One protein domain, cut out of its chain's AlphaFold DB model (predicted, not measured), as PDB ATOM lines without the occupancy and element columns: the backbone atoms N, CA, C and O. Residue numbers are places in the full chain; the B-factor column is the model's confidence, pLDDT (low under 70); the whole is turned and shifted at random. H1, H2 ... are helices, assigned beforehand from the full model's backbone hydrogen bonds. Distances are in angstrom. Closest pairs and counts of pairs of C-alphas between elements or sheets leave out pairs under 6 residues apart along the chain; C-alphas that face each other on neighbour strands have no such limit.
ATOM      1  N   PRO A   2      93.008  41.612   0.103       51.59
ATOM      2  CA  PRO A   2      94.389  41.214   0.375       51.59
ATOM      3  C   PRO A   2      94.754  39.977  -0.468       51.59
ATOM      4  O   PRO A   2      93.869  39.159  -0.733       51.59
ATOM      5  N   PRO A   3      96.017  39.847  -0.915       58.97
ATOM      6  CA  PRO A   3      96.461  38.664  -1.644       58.97
ATOM      7  C   PRO A   3      96.306  37.409  -0.766       58.97
ATOM      8  O   PRO A   3      96.345  37.518   0.464       58.97
ATOM      9  N   PRO A   4      96.121  36.220  -1.368       64.06
ATOM     10  CA  PRO A   4      96.002  34.977  -0.616       64.06
ATOM     11  C   PRO A   4      97.256  34.745   0.236       64.06
ATOM     12  O   PRO A   4      98.376  34.855  -0.267       64.06
ATOM     13  N   SER A   5      97.062  34.415   1.517       71.19
ATOM     14  CA  SER A   5      98.159  34.097   2.435       71.19
ATOM     15  C   SER A   5      98.942  32.898   1.914       71.19
ATOM     16  O   SER A   5      98.387  31.820   1.684       71.19
ATOM     17  N   SER A   6     100.245  33.093   1.729       80.00
ATOM     18  CA  SER A   6     101.140  32.021   1.332       80.00
ATOM     19  C   SER A   6     101.277  31.035   2.492       80.00
ATOM     20  O   SER A   6     101.300  31.439   3.657       80.00
ATOM     21  N   PRO A   7     101.475  29.736   2.234       77.19
ATOM     22  CA  PRO A   7     101.777  28.797   3.309       77.19
ATOM     23  C   PRO A   7     103.096  29.121   4.042       77.19
ATOM     24  O   PRO A   7     103.321  28.640   5.154       77.19
ATOM     25  N   VAL A   8     103.955  29.955   3.439       85.19
ATOM     26  CA  VAL A   8     105.148  30.528   4.081       85.19
ATOM     27  C   VAL A   8     104.782  31.561   5.148       85.19
ATOM     28  O   VAL A   8     105.495  31.652   6.142       85.19
ATOM     29  N   ASP A   9     103.669  32.284   5.010       84.88
ATOM     30  CA  ASP A   9     103.231  33.277   6.000       84.88
ATOM     31  C   ASP A   9     102.878  32.605   7.324       84.88
ATOM     32  O   ASP A   9     103.382  33.003   8.371       84.88
ATOM     33  N   PHE A  10     102.155  31.484   7.272       85.19
ATOM     34  CA  PHE A  10     101.906  30.669   8.462       85.19
ATOM     35  C   PHE A  10     103.211  30.163   9.103       85.19
ATOM     36  O   PHE A  10     103.346  30.109  10.322       85.19
ATOM     37  N   PHE A  11     104.217  29.806   8.299       88.81
ATOM     38  CA  PHE A  11     105.517  29.396   8.837       88.81
ATOM     39  C   PHE A  11     106.297  30.572   9.456       88.81
ATOM     40  O   PHE A  11     106.959  30.391  10.479       88.81
ATOM     41  N   ARG A  12     106.193  31.783   8.888       89.69
ATOM     42  CA  ARG A  12     106.731  33.020   9.481       89.69
ATOM     43  C   ARG A  12     106.067  33.324  10.824       89.69
ATOM     44  O   ARG A  12     106.769  33.648  11.778       89.69
ATOM     45  N   GLU A  13     104.750  33.158  10.920       89.94
ATOM     46  CA  GLU A  13     104.009  33.293  12.178       89.94
ATOM     47  C   GLU A  13     104.514  32.301  13.230       89.94
ATOM     48  O   GLU A  13     104.839  32.701  14.347       89.94
ATOM     49  N   LEU A  14     104.685  31.023  12.865       90.25
ATOM     50  CA  LEU A  14     105.242  30.019  13.775       90.25
ATOM     51  C   LEU A  14     106.641  30.398  14.275       90.25
ATOM     52  O   LEU A  14     106.920  30.225  15.458       90.25
ATOM     53  N   LEU A  15     107.515  30.926  13.411       90.06
ATOM     54  CA  LEU A  15     108.850  31.388  13.812       90.06
ATOM     55  C   LEU A  15     108.792  32.543  14.824       90.06
ATOM     56  O   LEU A  15     109.664  32.627  15.686       90.06
ATOM     57  N   ALA A  16     107.775  33.402  14.746       90.88
ATOM     58  CA  ALA A  16     107.578  34.518  15.671       90.88
ATOM     59  C   ALA A  16     106.905  34.110  16.999       90.88
ATOM     60  O   ALA A  16     107.109  34.773  18.016       90.88
ATOM     61  N   MET A  17     106.122  33.028  17.009       91.31
ATOM     62  CA  MET A  17     105.421  32.519  18.195       91.31
ATOM     63  C   MET A  17     106.366  31.907  19.236       91.31
ATOM     64  O   MET A  17     107.421  31.360  18.903       91.31
ATOM     65  N   ARG A  18     105.938  31.898  20.504       90.75
ATOM     66  CA  ARG A  18     106.613  31.154  21.583       90.75
ATOM     67  C   ARG A  18     106.333  29.644  21.484       90.75
ATOM     68  O   ARG A  18     105.301  29.257  20.937       90.75
ATOM     69  N   PRO A  19     107.171  28.762  22.067       87.50
ATOM     70  CA  PRO A  19     106.981  27.309  21.973       87.50
ATOM     71  C   PRO A  19     105.578  26.810  22.364       87.50
ATOM     72  O   PRO A  19     104.989  26.028  21.623       87.50
ATOM     73  N   ALA A  20     105.007  27.314  23.464       85.38
ATOM     74  CA  ALA A  20     103.661  26.935  23.907       85.38
ATOM     75  C   ALA A  20     102.556  27.376  22.924       85.38
ATOM     76  O   ALA A  20     101.587  26.655  22.704       85.38
ATOM     77  N   GLU A  21     102.721  28.539  22.286       89.75
ATOM     78  CA  GLU A  21     101.782  29.058  21.282       89.75
ATOM     79  C   GLU A  21     101.859  28.253  19.979       89.75
ATOM     80  O   GLU A  21     100.825  27.959  19.381       89.75
ATOM     81  N   ARG A  22     103.062  27.816  19.570       90.06
ATOM     82  CA  ARG A  22     103.256  26.941  18.398       90.06
ATOM     83  C   ARG A  22     102.531  25.612  18.563       90.06
ATOM     84  O   ARG A  22     101.933  25.115  17.614       90.06
ATOM     85  N   GLU A  23     102.588  25.023  19.756       83.75
ATOM     86  CA  GLU A  23     101.888  23.769  20.027       83.75
ATOM     87  C   GLU A  23     100.372  23.915  19.927       83.75
ATOM     88  O   GLU A  23      99.722  23.053  19.334       83.75
ATOM     89  N   GLN A  24      99.834  25.030  20.423       87.12
ATOM     90  CA  GLN A  24      98.417  25.350  20.293       87.12
ATOM     91  C   GLN A  24      98.022  25.605  18.831       87.12
ATOM     92  O   GLN A  24      97.012  25.073  18.367       87.12
ATOM     93  N   ALA A  25      98.829  26.358  18.077       85.50
ATOM     94  CA  ALA A  25      98.594  26.654  16.660       85.50
ATOM     95  C   ALA A  25      98.646  25.404  15.758       85.50
ATOM     96  O   ALA A  25      98.075  25.393  14.668       85.50
ATOM     97  N   LEU A  26      99.321  24.341  16.209       88.19
ATOM     98  CA  LEU A  26      99.431  23.058  15.510       88.19
ATOM     99  C   LEU A  26      98.501  21.972  16.079       88.19
ATOM    100  O   LEU A  26      98.575  20.831  15.627       88.19
ATOM    101  N   SER A  27      97.623  22.305  17.032       87.25
ATOM    102  CA  SER A  27      96.722  21.351  17.709       87.25
ATOM    103  C   SER A  27      95.741  20.639  16.772       87.25
ATOM    104  O   SER A  27      95.284  19.539  17.067       87.25
ATOM    105  N   ASN A  28      95.445  21.235  15.618       86.94
ATOM    106  CA  ASN A  28      94.588  20.651  14.588       86.94
ATOM    107  C   ASN A  28      95.317  19.661  13.658       86.94
ATOM    108  O   ASN A  28      94.721  19.186  12.690       86.94
ATOM    109  N   ARG A  29      96.603  19.368  13.897       83.75
ATOM    110  CA  ARG A  29      97.432  18.512  13.032       83.75
ATOM    111  C   ARG A  29      97.758  17.190  13.699       83.75
ATOM    112  O   ARG A  29      97.795  17.079  14.916       83.75
ATOM    113  N   THR A  30      98.064  16.188  12.878       89.75
ATOM    114  CA  THR A  30      98.569  14.908  13.381       89.75
ATOM    115  C   THR A  30      99.936  15.086  14.037       89.75
ATOM    116  O   THR A  30     100.737  15.922  13.609       89.75
ATOM    117  N   GLU A  31     100.242  14.248  15.026       86.19
ATOM    118  CA  GLU A  31     101.517  14.305  15.755       86.19
ATOM    119  C   GLU A  31     102.736  14.182  14.830       86.19
ATOM    120  O   GLU A  31     103.702  14.930  14.966       86.19
ATOM    121  N   ALA A  32     102.670  13.316  13.812       84.12
ATOM    122  CA  ALA A  32     103.743  13.174  12.825       84.12
ATOM    123  C   ALA A  32     103.998  14.475  12.038       84.12
ATOM    124  O   ALA A  32     105.145  14.862  11.795       84.12
ATOM    125  N   VAL A  33     102.931  15.183  11.654       81.75
ATOM    126  CA  VAL A  33     103.033  16.464  10.945       81.75
ATOM    127  C   VAL A  33     103.524  17.565  11.884       81.75
ATOM    128  O   VAL A  33     104.411  18.332  11.500       81.75
ATOM    129  N   LYS A  34     102.990  17.634  13.110       85.56
ATOM    130  CA  LYS A  34     103.421  18.577  14.151       85.56
ATOM    131  C   LYS A  34     104.923  18.434  14.406       85.56
ATOM    132  O   LYS A  34     105.647  19.424  14.316       85.56
ATOM    133  N   ALA A  35     105.411  17.207  14.602       85.56
ATOM    134  CA  ALA A  35     106.828  16.916  14.806       85.56
ATOM    135  C   ALA A  35     107.703  17.404  13.639       85.56
ATOM    136  O   ALA A  35     108.712  18.073  13.861       85.56
ATOM    137  N   ARG A  36     107.295  17.139  12.389       84.94
ATOM    138  CA  ARG A  36     108.037  17.583  11.197       84.94
ATOM    139  C   ARG A  36     108.101  19.108  11.080       84.94
ATOM    140  O   ARG A  36     109.152  19.651  10.747       84.94
ATOM    141  N   ILE A  37     106.993  19.801  11.343       84.62
ATOM    142  CA  ILE A  37     106.943  21.269  11.290       84.62
ATOM    143  C   ILE A  37     107.826  21.866  12.380       84.62
ATOM    144  O   ILE A  37     108.646  22.730  12.086       84.62
ATOM    145  N   LEU A  38     107.714  21.377  13.617       88.19
ATOM    146  CA  LEU A  38     108.517  21.864  14.738       88.19
ATOM    147  C   LEU A  38     110.014  21.606  14.531       88.19
ATOM    148  O   LEU A  38     110.824  22.480  14.833       88.19
ATOM    149  N   ALA A  39     110.392  20.456  13.963       87.12
ATOM    150  CA  ALA A  39     111.776  20.189  13.579       87.12
ATOM    151  C   ALA A  39     112.289  21.233  12.574       87.12
ATOM    152  O   ALA A  39     113.394  21.752  12.728       87.12
ATOM    153  N   LYS A  40     111.461  21.608  11.592       85.56
ATOM    154  CA  LYS A  40     111.829  22.625  10.606       85.56
ATOM    155  C   LYS A  40     111.896  24.034  11.182       85.56
ATOM    156  O   LYS A  40     112.767  24.803  10.791       85.56
ATOM    157  N   VAL A  41     111.009  24.370  12.118       90.00
ATOM    158  CA  VAL A  41     111.070  25.638  12.857       90.00
ATOM    159  C   VAL A  41     112.412  25.746  13.579       90.00
ATOM    160  O   VAL A  41     113.112  26.733  13.378       90.00
ATOM    161  N   ARG A  42     112.832  24.700  14.307       87.81
ATOM    162  CA  ARG A  42     114.140  24.665  14.991       87.81
ATOM    163  C   ARG A  42     115.315  24.811  14.024       87.81
ATOM    164  O   ARG A  42     116.258  25.540  14.314       87.81
ATOM    165  N   GLU A  43     115.253  24.148  12.869       84.69
ATOM    166  CA  GLU A  43     116.260  24.295  11.809       84.69
ATOM    167  C   GLU A  43     116.370  25.757  11.353       84.69
ATOM    168  O   GLU A  43     117.470  26.292  11.261       84.69
ATOM    169  N   TYR A  44     115.240  26.428  11.112       86.06
ATOM    170  CA  TYR A  44     115.223  27.818  10.650       86.06
ATOM    171  C   TYR A  44     115.640  28.804  11.744       86.06
ATOM    172  O   TYR A  44     116.313  29.788  11.441       86.06
ATOM    173  N   GLU A  45     115.300  28.543  13.008       86.94
ATOM    174  CA  GLU A  45     115.761  29.328  14.158       86.94
ATOM    175  C   GLU A  45     117.285  29.308  14.310       86.94
ATOM    176  O   GLU A  45     117.864  30.324  14.695       86.94
ATOM    177  N   ALA A  46     117.935  28.197  13.951       85.62
ATOM    178  CA  ALA A  46     119.390  28.062  13.978       85.62
ATOM    179  C   ALA A  46     120.104  28.803  12.830       85.62
ATOM    180  O   ALA A  46     121.318  29.001  12.894       85.62
ATOM    181  N   LEU A  47     119.380  29.223  11.785       78.38
ATOM    182  CA  LEU A  47     119.964  29.951  10.657       78.38
ATOM    183  C   LEU A  47     120.175  31.438  10.975       78.38
ATOM    184  O   LEU A  47     119.325  32.045  11.646       78.38
TER     185      LEU A  47
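This is residues 2 to 47 of the 292 residues of a protein of Limisphaera ngatamarikiensis (UniProt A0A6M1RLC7). The longest helix, H3, is one side of a small triangle of three helices: H1 packs on its residues 41 to 45, and short H2 sits near both. Residues 2 to 9, of which 7 to 9 belong to H1, stick out as an arm. The printed part has 46 residues with H1, H2 and H3 in chain order, all helix, no named strand; it is only just compact, close to loose, with a radius of gyration of the C-alphas of 10.9 A and spans of 31 by 27 by 17 A.

Find C-alpha 31 at (101.517, 14.305, 15.755); from there H3 runs 20.8 A to C-alpha 45 at (115.761, 29.328, 14.158). H1, residues 7 to 16, begins at (101.777, 28.797, 3.309) and covers 14.8 A. H2 is residues 19 to 25.

H3 touches H1 with residues 41 to 45 alone, the closest C-alphas being those of Leu 15 and Val 41, 6.2 A apart, at a steep tilt of 68 degrees, only just short of perpendicular, the same way. H2 is close to but not clearly touching H1 (C-alphas of Leu 14 and Arg 22, 5.9 A) and H3 (Glu 23 and Lys 34, 8.0 A). In H1, H2 and H3 every O i to N i+4 pair is within hydrogen-bond range.

The C-alphas of Pro 2 and Ala 32 are farthest apart, 32.1 A. The printed part has no cut, both links are tight, and pLDDT is under 70 at residues 2 to 4.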